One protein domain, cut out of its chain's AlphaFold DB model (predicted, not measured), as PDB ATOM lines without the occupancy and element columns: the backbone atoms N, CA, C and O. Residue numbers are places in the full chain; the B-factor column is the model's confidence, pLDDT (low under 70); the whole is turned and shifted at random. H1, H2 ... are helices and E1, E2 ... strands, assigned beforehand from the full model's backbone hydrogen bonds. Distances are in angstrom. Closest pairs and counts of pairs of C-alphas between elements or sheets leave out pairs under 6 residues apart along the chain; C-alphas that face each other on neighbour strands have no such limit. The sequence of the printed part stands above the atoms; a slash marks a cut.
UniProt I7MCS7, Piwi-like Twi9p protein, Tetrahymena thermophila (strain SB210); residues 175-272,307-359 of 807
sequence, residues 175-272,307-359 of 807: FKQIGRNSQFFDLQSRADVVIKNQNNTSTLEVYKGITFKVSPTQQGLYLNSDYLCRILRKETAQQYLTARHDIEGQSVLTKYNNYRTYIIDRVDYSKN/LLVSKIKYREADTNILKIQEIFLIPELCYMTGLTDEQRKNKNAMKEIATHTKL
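What this domain is: This is residues 175 to 272 and 307 to 359 of the 807 residues of the protein "Piwi-like Twi9p protein" of Tetrahymena thermophila (strain SB210) (UniProt I7MCS7). Three long strands, E1, E2 and E3, make one end of a strongly twisted sheet with H3 over it, and the short strands E9, E4 and E5 make the other end; residues 216 to 221, at the tip of the hairpin E2 and E3, stick out. Next to E5 is a second, small sheet, E6, E7 and E8, with the long hairpin E7 and E8. The printed part has 151 residues, with the named elements E1 E2 E3 H1 E4 E5 E6 E7 E8 E9 H2 H3 along the chain; the sheets, in the orders E1 E2 E3 E9 E4 E5 and E6 E7 E8, are antiparallel and the class is mixed, helices and strands. The whole is only just loose, close to compact, with a radius of gyration of the C-alphas of 18.2 A and spans of 57 by 47 by 26 A.

Where its parts are: E1, residues 183 to 196, begins at C-alpha (132.467, 54.926, 31.749), is 29.3 A long and bends by 86 degrees at residue 186. E2, residues 201 to 217, is 48.1 A long. E3, residues 220 to 236, is 45.6 A long and bends by 58 degrees at residue 233. Then come H1, residues 237 to 243, E4, residues 251 to 254, E5, residues 260 to 263, and E6, residues 266 to 268. E7, residues 307 to 315, measures 25.1 A and E8, residues 322 to 329, 22.4 A. E9 is residues 334 to 337, H2 residues 341 to 345, and H3, residues 347 to 357, 14.7 A long, ends at C-alpha (142.311, 64.403, 24.783).

How they stand to each other: E1, E2 and E3 form a meander, each strand the antiparallel neighbour of the one before: N 193 and O 204 are 2.8 A apart, N 209 and O 228 2.9 A. E9 is antiparallel to E3, with N 336 and O 235 at 3.0 A, and to E4, with N 335 and O 253 at 2.8 A. In the hairpin E4 and E5, N 252 and O 262 are 2.9 A apart. E3, H1 and E4 form a split strand-helix-strand unit, E9 between its strands, with a right-handed crossover. H3 is on the six-strand sheet at a height of 8.3 A; its closest C-alphas to E1 are Ala 349 and Ile 195, 5.6 A. H1 stands up from this sheet, over E9. H2 and H3 touch only at the corner, and only just, with 3 pairs of C-alphas within 8 A; the closest are Gln 343 and Ala 349, 6.4 A. In the small sheet, N 268 and O 307 are 2.8 A apart, as are N 310 and O 327. Every O i to N i+4 pair is within hydrogen-bond range in H1 and H2, and 6 of 7 in H3.

The domain as a whole: The C-alphas farthest apart, of Gln 219 and Ser 270, are 58.3 A apart. Residues 273 to 306 are not printed; C-alphas 272 and 307 are 5.9 A apart across the cut. Of the links printed whole, none is long. Mean pLDDT of the printed part is 83.0; residues 180 to 181, 197 to 200 and 314 to 322 are under 70.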
ATOM      1  N   PHE A 175     140.181  49.267  36.826       89.31
ATOM      2  CA  PHE A 175     139.465  50.447  36.354       89.31
ATOM      3  C   PHE A 175     138.358  50.824  37.341       89.31
ATOM      4  O   PHE A 175     137.774  49.978  38.020       89.31
ATOM      5  N   LYS A 176     138.044  52.118  37.423       85.31
ATOM      6  CA  LYS A 176     136.966  52.634  38.269       85.31
ATOM      7  C   LYS A 176     135.900  53.318  37.446       85.31
ATOM      8  O   LYS A 176     136.188  54.187  36.621       85.31
ATOM      9  N   GLN A 177     134.649  52.951  37.701       85.12
ATOM     10  CA  GLN A 177     133.515  53.682  37.164       85.12
ATOM     11  C   GLN A 177     133.464  55.081  37.787       85.12
ATOM     12  O   GLN A 177     133.436  55.219  39.007       85.12
ATOM     13  N   ILE A 178     133.414  56.122  36.956       80.25
ATOM     14  CA  ILE A 178     133.261  57.504  37.428       80.25
ATOM     15  C   ILE A 178     131.938  58.051  36.875       80.25
ATOM     16  O   ILE A 178     131.750  58.168  35.663       80.25
ATOM     17  N   GLY A 179     131.016  58.460  37.751       73.00
ATOM     18  CA  GLY A 179     129.669  58.914  37.373       73.00
ATOM     19  C   GLY A 179     128.651  57.780  37.164       73.00
ATOM     20  O   GLY A 179     128.837  56.662  37.629       73.00
ATOM     21  N   ARG A 180     127.524  58.089  36.503       65.06
ATOM     22  CA  ARG A 180     126.375  57.161  36.354       65.06
ATOM     23  C   ARG A 180     126.363  56.349  35.054       65.06
ATOM     24  O   ARG A 180     125.626  55.375  34.960       65.06
ATOM     25  N   ASN A 181     127.150  56.751  34.061       69.62
ATOM     26  CA  ASN A 181     127.241  56.052  32.777       69.62
ATOM     27  C   ASN A 181     128.281  54.927  32.863       69.62
ATOM     28  O   ASN A 181     129.138  54.962  33.748       69.62
ATOM     29  N   SER A 182     128.240  53.961  31.942       77.12
ATOM     30  CA  SER A 182     129.211  52.856  31.821       77.12
ATOM     31  C   SER A 182     130.592  53.329  31.340       77.12
ATOM     32  O   SER A 182     131.101  52.847  30.335       77.12
ATOM     33  N   GLN A 183     131.173  54.313  32.030       87.50
ATOM     34  CA  GLN A 183     132.467  54.926  31.749       87.50
ATOM     35  C   GLN A 183     133.448  54.567  32.863       87.50
ATOM     36  O   GLN A 183     133.235  54.930  34.025       87.50
ATOM     37  N   PHE A 184     134.520  53.882  32.490       89.88
ATOM     38  CA  PHE A 184     135.506  53.296  33.387       89.88
ATOM     39  C   PHE A 184     136.877  53.889  33.101       89.88
ATOM     40  O   PHE A 184     137.260  54.038  31.943       89.88
ATOM     41  N   PHE A 185     137.612  54.240  34.150       90.31
ATOM     42  CA  PHE A 185     138.863  54.981  34.046       90.31
ATOM     43  C   PHE A 185     139.970  54.279  34.809       90.31
ATOM     44  O   PHE A 185     139.761  53.824  35.933       90.31
ATOM     45  N   ASP A 186     141.150  54.241  34.204       90.88
ATOM     46  CA  ASP A 186     142.362  53.807  34.877       90.88
ATOM     47  C   ASP A 186     142.890  54.969  35.728       90.88
ATOM     48  O   ASP A 186     143.321  56.000  35.200       90.88
ATOM     49  N   LEU A 187     142.844  54.814  37.053       85.56
ATOM     50  CA  LEU A 187     143.314  55.842  37.982       85.56
ATOM     51  C   LEU A 187     144.840  56.022  37.956       85.56
ATOM     52  O   LEU A 187     145.316  57.092  38.340       85.56
ATOM     53  N   GLN A 188     145.591  55.026  37.477       87.94
ATOM     54  CA  GLN A 188     147.047  55.091  37.321       87.94
ATOM     55  C   GLN A 188     147.450  55.874  36.064       87.94
ATOM     56  O   GLN A 188     148.533  56.446  36.011       87.94
ATOM     57  N   SER A 189     146.552  55.998  35.081       85.81
ATOM     58  CA  SER A 189     146.793  56.750  33.839       85.81
ATOM     59  C   SER A 189     146.804  58.281  33.986       85.81
ATOM     60  O   SER A 189     146.871  58.988  32.972       85.81
ATOM     61  N   ARG A 190     146.686  58.791  35.220       86.06
ATOM     62  CA  ARG A 190     146.552  60.215  35.542       86.06
ATOM     63  C   ARG A 190     147.697  61.031  34.936       86.06
ATOM     64  O   ARG A 190     148.864  60.782  35.215       86.06
ATOM     65  N   ALA A 191     147.334  62.073  34.195       86.38
ATOM     66  CA  ALA A 191     148.238  63.143  33.785       86.38
ATOM     67  C   ALA A 191     147.755  64.482  34.355       86.38
ATOM     68  O   ALA A 191     146.565  64.794  34.278       86.38
ATOM     69  N   ASP A 192     148.670  65.274  34.909       86.31
ATOM     70  CA  ASP A 192     148.360  66.611  35.410       86.31
ATOM     71  C   ASP A 192     148.568  67.650  34.302       86.31
ATOM     72  O   ASP A 192     149.622  67.703  33.674       86.31
ATOM     73  N   VAL A 193     147.566  68.501  34.088       83.25
ATOM     74  CA  VAL A 193     147.611  69.625  33.149       83.25
ATOM     75  C   VAL A 193     147.526  70.920  33.944       83.25
ATOM     76  O   VAL A 193     146.516  71.204  34.594       83.25
ATOM     77  N   VAL A 194     148.592  71.716  33.902       82.88
ATOM     78  CA  VAL A 194     148.675  72.989  34.624       82.88
ATOM     79  C   VAL A 194     148.277  74.131  33.696       82.88
ATOM     80  O   VAL A 194     148.940  74.406  32.700       82.88
ATOM     81  N   ILE A 195     147.203  74.834  34.047       76.94
ATOM     82  CA  ILE A 195     146.734  76.021  33.333       76.94
ATOM     83  C   ILE A 195     147.110  77.252  34.149       76.94
ATOM     84  O   ILE A 195     146.556  77.488  35.223       76.94
ATOM     85  N   LYS A 196     148.021  78.058  33.603       72.12
ATOM     86  CA  LYS A 196     148.380  79.368  34.150       72.12
ATOM     87  C   LYS A 196     147.457  80.440  33.559       72.12
ATOM     88  O   LYS A 196     147.456  80.647  32.343       72.12
ATOM     89  N   ASN A 197     146.691  81.116  34.410       66.25
ATOM     90  CA  ASN A 197     145.996  82.364  34.086       66.25
ATOM     91  C   ASN A 197     146.758  83.543  34.711       66.25
ATOM     92  O   ASN A 197     147.618  83.339  35.562       66.25
ATOM     93  N   GLN A 198     146.436  84.776  34.296       61.12
ATOM     94  CA  GLN A 198     147.153  85.990  34.723       61.12
ATOM     95  C   GLN A 198     147.268  86.122  36.254       61.12
ATOM     96  O   GLN A 198     148.312  86.548  36.729       61.12
ATOM     97  N   ASN A 199     146.250  85.675  37.006       59.81
ATOM     98  CA  ASN A 199     146.188  85.825  38.467       59.81
ATOM     99  C   ASN A 199     145.968  84.505  39.236       59.81
ATOM    100  O   ASN A 199     145.841  84.535  40.455       59.81
ATOM    101  N   ASN A 200     145.863  83.348  38.566       66.94
ATOM    102  CA  ASN A 200     145.630  82.068  39.247       66.94
ATOM    103  C   ASN A 200     146.158  80.877  38.429       66.94
ATOM    104  O   ASN A 200     146.099  80.883  37.197       66.94
ATOM    105  N   THR A 201     146.637  79.835  39.107       70.25
ATOM    106  CA  THR A 201     147.050  78.574  38.479       70.25
ATOM    107  C   THR A 201     146.020  77.503  38.804       70.25
ATOM    108  O   THR A 201     145.837  77.144  39.962       70.25
ATOM    109  N   SER A 202     145.349  76.967  37.783       75.38
ATOM    110  CA  SER A 202     144.426  75.840  37.953       75.38
ATOM    111  C   SER A 202     145.069  74.555  37.443       75.38
ATOM    112  O   SER A 202     145.605  74.529  36.336       75.38
ATOM    113  N   THR A 203     144.996  73.480  38.224       83.19
ATOM    114  CA  THR A 203     145.477  72.157  37.807       83.19
ATOM    115  C   THR A 203     144.300  71.241  37.503       83.19
ATOM    116  O   THR A 203     143.369  71.095  38.304       83.19
ATOM    117  N   LEU A 204     144.359  70.608  36.337       85.88
ATOM    118  CA  LEU A 204     143.422  69.591  35.887       85.88
ATOM    119  C   LEU A 204     144.088  68.217  35.922       85.88
ATOM    120  O   LEU A 204     145.284  68.096  35.678       85.88
ATOM    121  N   GLU A 205     143.299  67.184  36.183       87.62
ATOM    122  CA  GLU A 205     143.701  65.782  36.093       87.62
ATOM    123  C   GLU A 205     143.014  65.159  34.876       87.62
ATOM    124  O   GLU A 205     141.791  65.255  34.724       87.62
ATOM    125  N   VAL A 206     143.789  64.516  34.006       87.50
ATOM    126  CA  VAL A 206     143.287  63.785  32.842       87.50
ATOM    127  C   VAL A 206     143.436  62.291  33.090       87.50
ATOM    128  O   VAL A 206     144.541  61.796  33.289       87.50
ATOM    129  N   TYR A 207     142.317  61.577  33.030       88.50
ATOM    130  CA  TYR A 207     142.249  60.125  33.154       88.50
ATOM    131  C   TYR A 207     141.887  59.500  31.814       88.50
ATOM    132  O   TYR A 207     140.975  59.976  31.125       88.50
ATOM    133  N   LYS A 208     142.576  58.418  31.460       90.94
ATOM    134  CA  LYS A 208     142.281  57.596  30.285       90.94
ATOM    135  C   LYS A 208     141.303  56.500  30.685       90.94
ATOM    136  O   LYS A 208     141.327  55.996  31.808       90.94
ATOM    137  N   GLY A 209     140.408  56.159  29.774       91.44
ATOM    138  CA  GLY A 209     139.357  55.214  30.077       91.44
ATOM    139  C   GLY A 209     138.611  54.741  28.851       91.44
ATOM    140  O   GLY A 209     138.999  54.973  27.703       91.44
ATOM    141  N   ILE A 210     137.509  54.070  29.132       91.31
ATOM    142  CA  ILE A 210     136.696  53.397  28.144       91.31
ATOM    143  C   ILE A 210     135.228  53.428  28.536       91.31
ATOM    144  O   ILE A 210     134.873  53.415  29.716       91.31
ATOM    145  N   THR A 211     134.360  53.470  27.533       90.25
ATOM    146  CA  THR A 211     132.947  53.148  27.698       90.25
ATOM    147  C   THR A 211     132.609  51.882  26.942       90.25
ATOM    148  O   THR A 211     133.086  51.673  25.828       90.25
ATOM    149  N   PHE A 212     131.727  51.086  27.541       87.88
ATOM    150  CA  PHE A 212     131.171  49.899  26.913       87.88
ATOM    151  C   PHE A 212     129.653  49.934  26.896       87.88
ATOM    152  O   PHE A 212     129.020  50.430  27.835       87.88
ATOM    153  N   LYS A 213     129.072  49.395  25.828       86.56
ATOM    154  CA  LYS A 213     127.636  49.139  25.739       86.56
ATOM    155  C   LYS A 213     127.390  47.910  24.881       86.56
ATOM    156  O   LYS A 213     127.794  47.886  23.724       86.56
ATOM    157  N   VAL A 214     126.687  46.929  25.434       85.69
ATOM    158  CA  VAL A 214     126.139  45.828  24.637       85.69
ATOM    159  C   VAL A 214     124.882  46.306  23.918       85.69
ATOM    160  O   VAL A 214     123.958  46.822  24.557       85.69
ATOM    161  N   SER A 215     124.858  46.134  22.600       81.81
ATOM    162  CA  SER A 215     123.770  46.548  21.720       81.81
ATOM    163  C   SER A 215     123.324  45.374  20.843       81.81
ATOM    164  O   SER A 215     124.151  44.823  20.120       81.81
ATOM    165  N   PRO A 216     122.033  45.008  20.859       78.06
ATOM    166  CA  PRO A 216     121.478  44.075  19.889       78.06
ATOM    167  C   PRO A 216     121.270  44.778  18.543       78.06
ATOM    168  O   PRO A 216     120.765  45.910  18.498       78.06
ATOM    169  N   THR A 217     121.631  44.099  17.460       78.44
ATOM    170  CA  THR A 217     121.495  44.559  16.073       78.44
ATOM    171  C   THR A 217     120.747  43.516  15.234       78.44
ATOM    172  O   THR A 217     120.367  42.457  15.736       78.44
ATOM    173  N   GLN A 218     120.512  43.815  13.953       73.00
ATOM    174  CA  GLN A 218     119.950  42.865  12.984       73.00
ATOM    175  C   GLN A 218     120.801  41.598  12.804       73.00
ATOM    176  O   GLN A 218     120.252  40.554  12.471       73.00
ATOM    177  N   GLN A 219     122.116  41.689  13.016       75.38
ATOM    178  CA  GLN A 219     123.061  40.592  12.783       75.38
ATOM    179  C   GLN A 219     123.461  39.821  14.044       75.38
ATOM    180  O   GLN A 219     124.194  38.850  13.931       75.38
ATOM    181  N   GLY A 220     123.015  40.248  15.227       78.12
ATOM    182  CA  GLY A 220     123.363  39.590  16.485       78.12
ATOM    183  C   GLY A 220     123.683  40.589  17.589       78.12
ATOM    184  O   GLY A 220     123.146  41.702  17.637       78.12
ATOM    185  N   LEU A 221     124.547  40.184  18.511       83.00
ATOM    186  CA  LEU A 221     124.996  41.018  19.618       83.00
ATOM    187  C   LEU A 221     126.315  41.704  19.280       83.00
ATOM    188  O   LEU A 221     127.253  41.083  18.794       83.00
ATOM    189  N   TYR A 222     126.405  42.992  19.596       87.88
ATOM    190  CA  TYR A 222     127.630  43.759  19.425       87.88
ATOM    191  C   TYR A 222     128.028  44.469  20.714       87.88
ATOM    192  O   TYR A 222     127.200  45.057  21.417       87.88
ATOM    193  N   LEU A 223     129.328  44.477  20.992       90.62
ATOM    194  CA  LEU A 223     129.947  45.304  22.012       90.62
ATOM    195  C   LEU A 223     130.439  46.612  21.399       90.62
ATOM    196  O   LEU A 223     131.403  46.628  20.640       90.62
ATOM    197  N   ASN A 224     129.834  47.726  21.791       91.19
ATOM    198  CA  ASN A 224     130.428  49.038  21.579       91.19
ATOM    199  C   ASN A 224     131.568  49.240  22.581       91.19
ATOM    200  O   ASN A 224     131.316  49.178  23.784       91.19
ATOM    201  N   SER A 225     132.776  49.505  22.093       92.12
ATOM    202  CA  SER A 225     133.982  49.769  22.884       92.12
ATOM    203  C   SER A 225     134.595  51.100  22.443       92.12
ATOM    204  O   SER A 225     135.219  51.192  21.384       92.12
ATOM    205  N   ASP A 226     134.413  52.174  23.217       91.44
ATOM    206  CA  ASP A 226     134.925  53.505  22.848       91.44
ATOM    207  C   ASP A 226     135.939  54.042  23.856       91.44
ATOM    208  O   ASP A 226     135.617  54.280  25.024       91.44
ATOM    209  N   TYR A 227     137.160  54.302  23.383       91.56
ATOM    210  CA  TYR A 227     138.168  55.018  24.154       91.56
ATOM    211  C   TYR A 227     137.702  56.445  24.471       91.56
ATOM    212  O   TYR A 227     137.264  57.203  23.590       91.56
ATOM    213  N   LEU A 228     137.884  56.859  25.723       89.44
ATOM    214  CA  LEU A 228     137.559  58.202  26.185       89.44
ATOM    215  C   LEU A 228     138.586  58.732  27.191       89.44
ATOM    216  O   LEU A 228     139.340  57.986  27.809       89.44
ATOM    217  N   CYS A 229     138.597  60.052  27.357       87.56
ATOM    218  CA  CYS A 229     139.341  60.728  28.415       87.56
ATOM    219  C   CYS A 229     138.360  61.491  29.305       87.56
ATOM    220  O   CYS A 229     137.337  61.991  28.824       87.56
ATOM    221  N   ARG A 230     138.690  61.638  30.587       85.12
ATOM    222  CA  ARG A 230     137.952  62.500  31.513       85.12
ATOM    223  C   ARG A 230     138.876  63.498  32.168       85.12
ATOM    224  O   ARG A 230     139.961  63.150  32.606       85.12
ATOM    225  N   ILE A 231     138.388  64.729  32.238       83.69
ATOM    226  CA  ILE A 231     139.062  65.848  32.878       83.69
ATOM    227  C   ILE A 231     138.369  66.110  34.213       83.69
ATOM    228  O   ILE A 231     137.147  66.302  34.247       83.69
ATOM    229  N   LEU A 232     139.142  66.124  35.293       82.12
ATOM    230  CA  LEU A 232     138.710  66.493  36.639       82.12
ATOM    231  C   LEU A 232     139.498  67.721  37.109       82.12
ATOM    232  O   LEU A 232     140.638  67.917  36.696       82.12
ATOM    233  N   ARG A 233     138.901  68.564  37.955       85.19
ATOM    234  CA  ARG A 233     139.622  69.675  38.592       85.19
ATOM    235  C   ARG A 233     140.154  69.193  39.938       85.19
ATOM    236  O   ARG A 233     139.461  68.458  40.642       85.19
ATOM    237  N   LYS A 234     141.361  69.630  40.309       85.62
ATOM    238  CA  LYS A 234     141.887  69.404  41.668       85.62
ATOM    239  C   LYS A 234     141.236  70.302  42.717       85.62
ATOM    240  O   LYS A 234     141.254  69.966  43.893       85.62
ATOM    241  N   GLU A 235     140.668  71.416  42.275       88.62
ATOM    242  CA  GLU A 235     139.982  72.388  43.118       88.62
ATOM    243  C   GLU A 235     138.720  71.788  43.755       88.62
ATOM    244  O   GLU A 235     137.858  71.228  43.058       88.62
ATOM    245  N   THR A 236     138.614  71.915  45.078       92.12
ATOM    246  CA  THR A 236     137.414  71.523  45.823       92.12
ATOM    247  C   THR A 236     136.313  72.572  45.668       92.12
ATOM    248  O   THR A 236     136.564  73.731  45.338       92.12
ATOM    249  N   ALA A 237     135.068  72.185  45.918       92.69
ATOM    250  CA  ALA A 237     133.940  73.101  45.906       92.69
ATOM    251  C   ALA A 237     134.078  74.166  47.000       92.69
ATOM    252  O   ALA A 237     133.644  75.291  46.791       92.69
ATOM    253  N   GLN A 238     134.732  73.840  48.121       92.75
ATOM    254  CA  GLN A 238     135.086  74.811  49.159       92.75
ATOM    255  C   GLN A 238     136.035  75.889  48.623       92.75
ATOM    256  O   GLN A 238     135.720  77.069  48.705       92.75
ATOM    257  N   GLN A 239     137.159  75.489  48.014       90.31
ATOM    258  CA  GLN A 239     138.126  76.424  47.424       90.31
ATOM    259  C   GLN A 239     137.472  77.302  46.353       90.31
ATOM    260  O   GLN A 239     137.705  78.510  46.303       90.31
ATOM    261  N   TYR A 240     136.610  76.694  45.535       88.56
ATOM    262  CA  TYR A 240     135.858  77.414  44.520       88.56
ATOM    263  C   TYR A 240     134.884  78.424  45.135       88.56
ATOM    264  O   TYR A 240     134.853  79.559  44.677       88.56
ATOM    265  N   LEU A 241     134.137  78.041  46.179       88.25
ATOM    266  CA  LEU A 241     133.200  78.916  46.897       88.25
ATOM    267  C   LEU A 241     133.887  80.130  47.528       88.25
ATOM    268  O   LEU A 241     133.353  81.235  47.474       88.25
ATOM    269  N   THR A 242     135.075  79.938  48.106       85.50
ATOM    270  CA  THR A 242     135.855  81.035  48.693       85.50
ATOM    271  C   THR A 242     136.303  82.038  47.630       85.50
ATOM    272  O   THR A 242     136.345  83.237  47.891       85.50
ATOM    273  N   ALA A 243     136.626  81.569  46.421       80.88
ATOM    274  CA  ALA A 243     137.058  82.426  45.318       80.88
ATOM    275  C   ALA A 243     135.894  83.011  44.496       80.88
ATOM    276  O   ALA A 243     136.065  84.030  43.822       80.88
ATOM    277  N   ARG A 244     134.738  82.336  44.473       74.75
ATOM    278  CA  ARG A 244     133.593  82.620  43.600       74.75
ATOM    279  C   ARG A 244     132.279  82.233  44.268       74.75
ATOM    280  O   ARG A 244     132.094  81.100  44.693       74.75
ATOM    281  N   HIS A 245     131.310  83.142  44.248       71.50
ATOM    282  CA  HIS A 245     130.003  82.905  44.867       71.50
ATOM    283  C   HIS A 245     129.008  82.128  43.974       71.50
ATOM    284  O   HIS A 245     127.949  81.726  44.450       71.50
ATOM    285  N   ASP A 246     129.321  81.876  42.697       79.88
ATOM    286  CA  ASP A 246     128.407  81.313  41.690       79.88
ATOM    287  C   ASP A 246     128.618  79.810  41.419       79.88
ATOM    288  O   ASP A 246     128.974  79.380  40.318       79.88
ATOM    289  N   ILE A 247     128.375  78.962  42.421       86.75
ATOM    290  CA  ILE A 247     128.548  77.503  42.274       86.75
ATOM    291  C   ILE A 247     127.275  76.754  41.823       86.75
ATOM    292  O   ILE A 247     127.340  75.596  41.403       86.75
ATOM    293  N   GLU A 248     126.106  77.389  41.901       87.69
ATOM    294  CA  GLU A 248     124.819  76.754  41.591       87.69
ATOM    295  C   GLU A 248     124.713  76.337  40.115       87.69
ATOM    296  O   GLU A 248     125.198  77.002  39.200       87.69
ATOM    297  N   GLY A 249     124.095  75.184  39.865       82.38
ATOM    298  CA  GLY A 249     123.995  74.554  38.549       82.38
ATOM    299  C   GLY A 249     125.266  73.830  38.087       82.38
ATOM    300  O   GLY A 249     125.209  73.080  37.107       82.38
ATOM    301  N   GLN A 250     126.400  73.993  38.780       86.19
ATOM    302  CA  GLN A 250     127.628  73.260  38.471       86.19
ATOM    303  C   GLN A 250     127.571  71.824  39.006       86.19
ATOM    304  O   GLN A 250     126.854  71.516  39.959       86.19
ATOM    305  N   SER A 251     128.342  70.921  38.388       87.88
ATOM    306  CA  SER A 251     128.491  69.555  38.889       87.88
ATOM    307  C   SER A 251     129.763  69.361  39.708       87.88
ATOM    308  O   SER A 251     130.855  69.787  39.315       87.88
ATOM    309  N   VAL A 252     129.628  68.621  40.802       90.31
ATOM    310  CA  VAL A 252     130.726  68.187  41.668       90.31
ATOM    311  C   VAL A 252     130.856  66.673  41.685       90.31
ATOM    312  O   VAL A 252     129.909  65.944  41.382       90.31
ATOM    313  N   LEU A 253     132.052  66.211  42.030       89.62
ATOM    314  CA  LEU A 253     132.439  64.816  42.153       89.62
ATOM    315  C   LEU A 253     132.905  64.529  43.577       89.62
ATOM    316  O   LEU A 253     133.799  65.198  44.085       89.62
ATOM    317  N   THR A 254     132.377  63.482  44.189       88.75
ATOM    318  CA  THR A 254     132.787  63.022  45.517       88.75
ATOM    319  C   THR A 254     133.638  61.764  45.380       88.75
ATOM    320  O   THR A 254     133.181  60.752  44.851       88.75
ATOM    321  N   LYS A 255     134.900  61.809  45.828       83.44
ATOM    322  CA  LYS A 255     135.841  60.678  45.671       83.44
ATOM    323  C   LYS A 255     135.543  59.521  46.644       83.44
ATOM    324  O   LYS A 255     135.725  58.364  46.281       83.44
ATOM    325  N   TYR A 256     135.012  59.821  47.831       81.44
ATOM    326  CA  TYR A 256     134.814  58.867  48.934       81.44
ATOM    327  C   TYR A 256     133.721  57.804  48.700       81.44
ATOM    328  O   TYR A 256     133.773  56.718  49.270       81.44
ATOM    329  N   ASN A 257     132.736  58.071  47.837       72.94
ATOM    330  CA  ASN A 257     131.582  57.193  47.596       72.94
ATOM    331  C   ASN A 257     131.520  56.698  46.142       72.94
ATOM    332  O   ASN A 257     130.470  56.754  45.499       72.94
ATOM    333  N   ASN A 258     132.650  56.196  45.639       71.06
ATOM    334  CA  ASN A 258     132.782  55.671  44.279       71.06
ATOM    335  C   ASN A 258     132.570  56.749  43.204       71.06
ATOM    336  O   ASN A 258     131.793  56.570  42.265       71.06
ATOM    337  N   TYR A 259     133.252  57.888  43.366       78.75
ATOM    338  CA  TYR A 259     133.321  58.927  42.338       78.75
ATOM    339  C   TYR A 259     131.932  59.358  41.823       78.75
ATOM    340  O   TYR A 259     131.709  59.523  40.613       78.75
ATOM    341  N   ARG A 260     130.964  59.503  42.741       82.44
ATOM    342  CA  ARG A 260     129.608  59.945  42.398       82.44
ATOM    343  C   ARG A 260     129.613  61.416  42.021       82.44
ATOM    344  O   ARG A 260     130.374  62.220  42.545       82.44
ATOM    345  N   THR A 261     128.730  61.757  41.092       84.88
ATOM    346  CA  THR A 261     128.553  63.122  40.599       84.88
ATOM    347  C   THR A 261     127.193  63.669  40.989       84.88
ATOM    348  O   THR A 261     126.186  62.968  40.833       84.88
ATOM    349  N   TYR A 262     127.170  64.930  41.401       87.88
ATOM    350  CA  TYR A 262     125.982  65.657  41.841       87.88
ATOM    351  C   TYR A 262     125.926  67.006  41.131       87.88
ATOM    352  O   TYR A 262     126.970  67.592  40.857       87.88
ATOM    353  N   ILE A 263     124.723  67.480  40.814       89.19
ATOM    354  CA  ILE A 263     124.502  68.868  40.390       89.19
ATOM    355  C   ILE A 263     124.155  69.656  41.649       89.19
ATOM    356  O   ILE A 263     123.348  69.183  42.449       89.19
ATOM    357  N   ILE A 264     124.784  70.812  41.834       91.31
ATOM    358  CA  ILE A 264     124.501  71.697  42.960       91.31
ATOM    359  C   ILE A 264     123.249  72.497  42.615       91.31
ATOM    360  O   ILE A 264     123.263  73.291  41.680       91.31
ATOM    361  N   ASP A 265     122.165  72.280  43.349       90.00
ATOM    362  CA  ASP A 265     120.928  73.044  43.186       90.00
ATOM    363  C   ASP A 265     120.960  74.344  43.990       90.00
ATOM    364  O   ASP A 265     120.373  75.325  43.549       90.00
ATOM    365  N   ARG A 266     121.614  74.341  45.161       92.94
ATOM    366  CA  ARG A 266     121.866  75.537  45.979       92.94
ATOM    367  C   ARG A 266     122.998  75.327  46.984       92.94
ATOM    368  O   ARG A 266     123.409  74.188  47.225       92.94
ATOM    369  N   VAL A 267     123.411  76.409  47.635       94.12
ATOM    370  CA  VAL A 267     124.251  76.386  48.845       94.12
ATOM    371  C   VAL A 267     123.393  76.718  50.067       94.12
ATOM    372  O   VAL A 267     122.640  77.688  50.054       94.12
ATOM    373  N   ASP A 268     123.477  75.901  51.113       94.69
ATOM    374  CA  ASP A 268     122.787  76.115  52.384       94.69
ATOM    375  C   ASP A 268     123.775  76.654  53.425       94.69
ATOM    376  O   ASP A 268     124.583  75.911  53.981       94.69
ATOM    377  N   TYR A 269     123.699  77.963  53.669       94.38
ATOM    378  CA  TYR A 269     124.522  78.671  54.654       94.38
ATOM    379  C   TYR A 269     123.987  78.559  56.088       94.38
ATOM    380  O   TYR A 269     124.670  78.965  57.023       94.38
ATOM    381  N   SER A 270     122.780  78.014  56.280       95.25
ATOM    382  CA  SER A 270     122.206  77.814  57.618       95.25
ATOM    383  C   SER A 270     122.720  76.543  58.298       95.25
ATOM    384  O   SER A 270     122.582  76.390  59.512       95.25
ATOM    385  N   LYS A 271     123.322  75.631  57.526       96.00
ATOM    386  CA  LYS A 271     123.875  74.364  58.006       96.00
ATOM    387  C   LYS A 271     125.378  74.300  57.799       96.00
ATOM    388  O   LYS A 271     125.916  74.869  56.856       96.00
ATOM    389  N   ASN A 272     126.032  73.532  58.658       96.88
ATOM    390  CA  ASN A 272     127.466  73.275  58.619       96.88
ATOM    391  C   ASN A 272     127.744  71.809  59.023       96.88
ATOM    392  O   ASN A 272     126.805  71.076  59.351       96.88
ATOM    393  N   LEU A 307     126.865  73.914  53.548       97.12
ATOM    394  CA  LEU A 307     126.592  72.652  52.852       97.12
ATOM    395  C   LEU A 307     126.113  72.890  51.417       97.12
ATOM    396  O   LEU A 307     125.330  73.796  51.143       97.12
ATOM    397  N   LEU A 308     126.535  72.040  50.481       96.25
ATOM    398  CA  LEU A 308     125.964  72.014  49.132       96.25
ATOM    399  C   LEU A 308     124.696  71.172  49.138       96.25
ATOM    400  O   LEU A 308     124.696  70.080  49.708       96.25
ATOM    401  N   VAL A 309     123.650  71.610  48.442       95.25
ATOM    402  CA  VAL A 309     122.415  70.832  48.313       95.25
ATOM    403  C   VAL A 309     122.207  70.381  46.877       95.25
ATOM    404  O   VAL A 309     122.208  71.189  45.950       95.25
ATOM    405  N   SER A 310     121.990  69.081  46.701       92.38
ATOM    406  CA  SER A 310     121.635  68.450  45.432       92.38
ATOM    407  C   SER A 310     120.251  67.814  45.529       92.38
ATOM    408  O   SER A 310     119.976  67.047  46.454       92.38
ATOM    409  N   LYS A 311     119.370  68.110  44.577       87.81
ATOM    410  CA  LYS A 311     118.005  67.585  44.509       87.81
ATOM    411  C   LYS A 311     117.962  66.385  43.572       87.81
ATOM    412  O   LYS A 311     118.137  66.496  42.359       87.81
ATOM    413  N   ILE A 312     117.660  65.216  44.124       80.44
ATOM    414  CA  ILE A 312     117.440  63.997  43.349       80.44
ATOM    415  C   ILE A 312     115.945  63.732  43.234       80.44
ATOM    416  O   ILE A 312     115.237  63.580  44.224       80.44
ATOM    417  N   LYS A 313     115.468  63.638  41.993       75.06
ATOM    418  CA  LYS A 313     114.112  63.183  41.688       75.06
ATOM    419  C   LYS A 313     114.090  61.657  41.658       75.06
ATOM    420  O   LYS A 313     114.882  61.058  40.931       75.06
ATOM    421  N   TYR A 314     113.174  61.049  42.398       69.06
ATOM    422  CA  TYR A 314     112.933  59.608  42.379       69.06
ATOM    423  C   TYR A 314     111.432  59.334  42.316       69.06
ATOM    424  O   TYR A 314     110.624  60.204  42.635       69.06
ATOM    425  N   ARG A 315     111.051  58.144  41.856       57.69
ATOM    426  CA  ARG A 315     109.662  57.693  41.922       57.69
ATOM    427  C   ARG A 315     109.518  56.728  43.083       57.69
ATOM    428  O   ARG A 315     110.330  55.816  43.213       57.69
ATOM    429  N   GLU A 316     108.530  56.969  43.930       61.19
ATOM    430  CA  GLU A 316     108.186  56.061  45.020       61.19
ATOM    431  C   GLU A 316     107.681  54.733  44.444       61.19
ATOM    432  O   GLU A 316     106.932  54.732  43.466       61.19
ATOM    433  N   ALA A 317     108.153  53.615  45.000       46.38
ATOM    434  CA  ALA A 317     107.964  52.291  44.409       46.38
ATOM    435  C   ALA A 317     106.481  51.898  44.302       46.38
ATOM    436  O   ALA A 317     106.078  51.346  43.282       46.38
ATOM    437  N   ASP A 318     105.683  52.256  45.309       51.91
ATOM    438  CA  ASP A 318     104.297  51.796  45.431       51.91
ATOM    439  C   ASP A 318     103.316  52.701  44.678       51.91
ATOM    440  O   ASP A 318     102.377  52.236  44.039       51.91
ATOM    441  N   THR A 319     103.554  54.014  44.708       57.84
ATOM    442  CA  THR A 319     102.632  55.021  44.160       57.84
ATOM    443  C   THR A 319     103.055  55.536  42.782       57.84
ATOM    444  O   THR A 319     102.278  56.200  42.098       57.84
ATOM    445  N   ASN A 320     104.300  55.267  42.362       55.16
ATOM    446  CA  ASN A 320     104.935  55.824  41.159       55.16
ATOM    447  C   ASN A 320     104.949  57.372  41.132       55.16
ATOM    448  O   ASN A 320     105.210  57.981  40.087       55.16
ATOM    449  N   ILE A 321     104.692  58.016  42.279       63.25
ATOM    450  CA  ILE A 321     104.692  59.470  42.445       63.25
ATOM    451  C   ILE A 321     106.135  59.966  42.443       63.25
ATOM    452  O   ILE A 321     107.020  59.401  43.090       63.25
ATOM    453  N   LEU A 322     106.377  61.049  41.708       61.78
ATOM    454  CA  LEU A 322     107.677  61.702  41.661       61.78
ATOM    455  C   LEU A 322     107.909  62.497  42.956       61.78
ATOM    456  O   LEU A 322     107.269  63.523  43.175       61.78
ATOM    457  N   LYS A 323     108.856  62.053  43.783       73.25
ATOM    458  CA  LYS A 323     109.324  62.760  44.980       73.25
ATOM    459  C   LYS A 323     110.704  63.374  44.742       73.25
ATOM    460  O   LYS A 323     111.460  62.959  43.858       73.25
ATOM    461  N   ILE A 324     111.021  64.403  45.523       78.38
ATOM    462  CA  ILE A 324     112.319  65.083  45.508       78.38
ATOM    463  C   ILE A 324     113.002  64.801  46.840       78.38
ATOM    464  O   ILE A 324     112.453  65.100  47.895       78.38
ATOM    465  N   GLN A 325     114.202  64.235  46.779       83.25
ATOM    466  CA  GLN A 325     115.090  64.084  47.922       83.25
ATOM    467  C   GLN A 325     116.193  65.133  47.842       83.25
ATOM    468  O   GLN A 325     116.845  65.272  46.806       83.25
ATOM    469  N   GLU A 326     116.431  65.836  48.942       90.12
ATOM    470  CA  GLU A 326     117.594  66.706  49.080       90.12
ATOM    471  C   GLU A 326     118.765  65.932  49.686       90.12
ATOM    472  O   GLU A 326     118.610  65.200  50.663       90.12
ATOM    473  N   ILE A 327     119.937  66.089  49.081       90.62
ATOM    474  CA  ILE A 327     121.202  65.533  49.550       90.62
ATOM    475  C   ILE A 327     122.113  66.696  49.902       90.62
ATOM    476  O   ILE A 327     122.365  67.554  49.058       90.62
ATOM    477  N   PHE A 328     122.617  66.688  51.130       94.38
ATOM    478  CA  PHE A 328     123.559  67.675  51.638       94.38
ATOM    479  C   PHE A 328     124.978  67.110  51.529       94.38
ATOM    480  O   PHE A 328     125.211  65.961  51.906       94.38
ATOM    481  N   LEU A 329     125.905  67.889  50.979       95.38
ATOM    482  CA  LEU A 329     127.291  67.490  50.735       95.38
ATOM    483  C   LEU A 329     128.250  68.510  51.352       95.38
ATOM    484  O   LEU A 329     127.986  69.711  51.320       95.38
ATOM    485  N   ILE A 330     129.386  68.026  51.850       96.81
ATOM    486  CA  ILE A 330     130.459  68.854  52.416       96.81
ATOM    487  C   ILE A 330     131.324  69.410  51.268       96.81
ATOM    488  O   ILE A 330     131.914  68.604  50.534       96.81
ATOM    489  N   PRO A 331     131.416  70.744  51.077       95.81
ATOM    490  CA  PRO A 331     132.191  71.356  49.995       95.81
ATOM    491  C   PRO A 331     133.659  70.914  49.928       95.81
ATOM    492  O   PRO A 331     134.190  70.722  48.834       95.81
ATOM    493  N   GLU A 332     134.308  70.713  51.075       95.31
ATOM    494  CA  GLU A 332     135.702  70.261  51.174       95.31
ATOM    495  C   GLU A 332     135.922  68.882  50.526       95.31
ATOM    496  O   GLU A 332     136.976  68.613  49.951       95.31
ATOM    497  N   LEU A 333     134.904  68.016  50.564       94.38
ATOM    498  CA  LEU A 333     134.961  66.644  50.046       94.38
ATOM    499  C   LEU A 333     134.444  66.522  48.601       94.38
ATOM    500  O   LEU A 333     134.407  65.426  48.027       94.38
ATOM    501  N   CYS A 334     134.025  67.644  48.013       93.44
ATOM    502  CA  CYS A 334     133.479  67.739  46.669       93.44
ATOM    503  C   CYS A 334     134.505  68.379  45.734       93.44
ATOM    504  O   CYS A 334     134.977  69.474  45.991       93.44
ATOM    505  N   TYR A 335     134.820  67.737  44.614       90.88
ATOM    506  CA  TYR A 335     135.730  68.264  43.598       90.88
ATOM    507  C   TYR A 335     134.952  68.834  42.428       90.88
ATOM    508  O   TYR A 335     134.005  68.211  41.936       90.88
ATOM    509  N   MET A 336     135.373  69.995  41.940       88.19
ATOM    510  CA  MET A 336     134.739  70.595  40.775       88.19
ATOM    511  C   MET A 336     134.989  69.745  39.519       88.19
ATOM    512  O   MET A 336     136.028  69.101  39.353       88.19
ATOM    513  N   THR A 337     134.028  69.733  38.598       83.88
ATOM    514  CA  THR A 337     134.128  68.945  37.358       83.88
ATOM    515  C   THR A 337     133.971  69.810  36.118       83.88
ATOM    516  O   THR A 337     133.452  70.923  36.174       83.88
ATOM    517  N   GLY A 338     134.427  69.281  34.978       77.75
ATOM    518  CA  GLY A 338     134.377  69.987  33.703       77.75
ATOM    519  C   GLY A 338     135.345  71.169  33.627       77.75
ATOM    520  O   GLY A 338     136.105  71.446  34.549       77.75
ATOM    521  N   LEU A 339     135.325  71.853  32.485       78.88
ATOM    522  CA  LEU A 339     136.063  73.097  32.273       78.88
ATOM    523  C   LEU A 339     135.142  74.285  32.538       78.88
ATOM    524  O   LEU A 339     134.023  74.296  32.009       78.88
ATOM    525  N   THR A 340     135.637  75.277  33.280       78.38
ATOM    526  CA  THR A 340     134.988  76.591  33.429       78.38
ATOM    527  C   THR A 340     134.926  77.315  32.083       78.38
ATOM    528  O   THR A 340     135.733  77.053  31.186       78.38
ATOM    529  N   ASP A 341     133.995  78.255  31.924       75.69
ATOM    530  CA  ASP A 341     133.897  79.036  30.685       75.69
ATOM    531  C   ASP A 341     135.149  79.884  30.422       75.69
ATOM    532  O   ASP A 341     135.539  80.067  29.270       75.69
ATOM    533  N   GLU A 342     135.831  80.336  31.475       75.44
ATOM    534  CA  GLU A 342     137.130  81.006  31.377       75.44
ATOM    535  C   GLU A 342     138.204  80.069  30.796       75.44
ATOM    536  O   GLU A 342     138.869  80.416  29.818       75.44
ATOM    537  N   GLN A 343     138.318  78.843  31.324       76.75
ATOM    538  CA  GLN A 343     139.249  77.831  30.805       76.75
ATOM    539  C   GLN A 343     138.933  77.459  29.351       76.75
ATOM    540  O   GLN A 343     139.848  77.338  28.541       76.75
ATOM    541  N   ARG A 344     137.647  77.336  28.989       79.94
ATOM    542  CA  ARG A 344     137.223  77.058  27.603       79.94
ATOM    543  C   ARG A 344     137.597  78.183  26.636       79.94
ATOM    544  O   ARG A 344     137.865  77.911  25.468       79.94
ATOM    545  N   LYS A 345     137.601  79.436  27.105       76.88
ATOM    546  CA  LYS A 345     138.008  80.611  26.316       76.88
ATOM    547  C   LYS A 345     139.532  80.756  26.220       76.88
ATOM    548  O   LYS A 345     140.021  81.334  25.247       76.88
ATOM    549  N   ASN A 346     140.292  80.213  27.173       79.94
ATOM    550  CA  ASN A 346     141.754  80.237  27.148       79.94
ATOM    551  C   ASN A 346     142.307  79.261  26.085       79.94
ATOM    552  O   ASN A 346     142.351  78.045  26.265       79.94
ATOM    553  N   LYS A 347     142.777  79.810  24.957       80.00
ATOM    554  CA  LYS A 347     143.308  79.023  23.829       80.00
ATOM    555  C   LYS A 347     144.543  78.195  24.187       80.00
ATOM    556  O   LYS A 347     144.692  77.102  23.648       80.00
ATOM    557  N   ASN A 348     145.403  78.692  25.075       81.00
ATOM    558  CA  ASN A 348     146.608  77.974  25.491       81.00
ATOM    559  C   ASN A 348     146.230  76.771  26.357       81.00
ATOM    560  O   ASN A 348     146.680  75.663  26.085       81.00
ATOM    561  N   ALA A 349     145.311  76.970  27.308       78.31
ATOM    562  CA  ALA A 349     144.749  75.890  28.117       78.31
ATOM    563  C   ALA A 349     144.111  74.799  27.245       78.31
ATOM    564  O   ALA A 349     144.396  73.617  27.408       78.31
ATOM    565  N   MET A 350     143.285  75.195  26.271       84.12
ATOM    566  CA  MET A 350     142.637  74.244  25.365       84.12
ATOM    567  C   MET A 350     143.623  73.523  24.440       84.12
ATOM    568  O   MET A 350     143.371  72.372  24.085       84.12
ATOM    569  N   LYS A 351     144.734  74.165  24.051       84.19
ATOM    570  CA  LYS A 351     145.807  73.529  23.274       84.19
ATOM    571  C   LYS A 351     146.513  72.453  24.099       84.19
ATOM    572  O   LYS A 351     146.687  71.353  23.589       84.19
ATOM    573  N   GLU A 352     146.834  72.752  25.355       83.19
ATOM    574  CA  GLU A 352     147.468  71.803  26.275       83.19
ATOM    575  C   GLU A 352     146.544  70.624  26.595       83.19
ATOM    576  O   GLU A 352     146.928  69.473  26.468       83.19
ATOM    577  N   ILE A 353     145.270  70.876  26.900       83.69
ATOM    578  CA  ILE A 353     144.289  69.798  27.109       83.69
ATOM    579  C   ILE A 353     144.184  68.905  25.860       83.69
ATOM    580  O   ILE A 353     144.097  67.678  25.966       83.69
ATOM    581  N   ALA A 354     144.202  69.506  24.666       83.88
ATOM    582  CA  ALA A 354     144.056  68.774  23.416       83.88
ATOM    583  C   ALA A 354     145.199  67.782  23.151       83.88
ATOM    584  O   ALA A 354     144.925  66.766  22.513       83.88
ATOM    585  N   THR A 355     146.420  68.004  23.655       83.19
ATOM    586  CA  THR A 355     147.529  67.037  23.501       83.19
ATOM    587  C   THR A 355     147.212  65.697  24.174       83.19
ATOM    588  O   THR A 355     147.627  64.646  23.690       83.19
ATOM    589  N   HIS A 356     146.397  65.714  25.234       79.88
ATOM    590  CA  HIS A 356     145.984  64.519  25.969       79.88
ATOM    591  C   HIS A 356     144.623  63.962  25.527       79.88
ATOM    592  O   HIS A 356     144.381  62.756  25.644       79.88
ATOM    593  N   THR A 357     143.704  64.812  25.052       82.69
ATOM    594  CA  THR A 357     142.311  64.403  24.783       82.69
ATOM    595  C   THR A 357     141.953  64.271  23.307       82.69
ATOM    596  O   THR A 357     140.959  63.617  22.985       82.69
ATOM    597  N   LYS A 358     142.697  64.906  22.395       83.50
ATOM    598  CA  LYS A 358     142.352  64.956  20.969       83.50
ATOM    599  C   LYS A 358     143.167  63.932  20.181       83.50
ATOM    600  O   LYS A 358     144.228  64.237  19.656       83.50
ATOM    601  N   LEU A 359     142.632  62.718  20.088       86.94
ATOM    602  CA  LEU A 359     143.237  61.630  19.319       86.94
ATOM    603  C   LEU A 359     142.895  61.707  17.827       86.94
ATOM    604  O   LEU A 359     141.805  62.158  17.453       86.94
TER     605      LEU A 359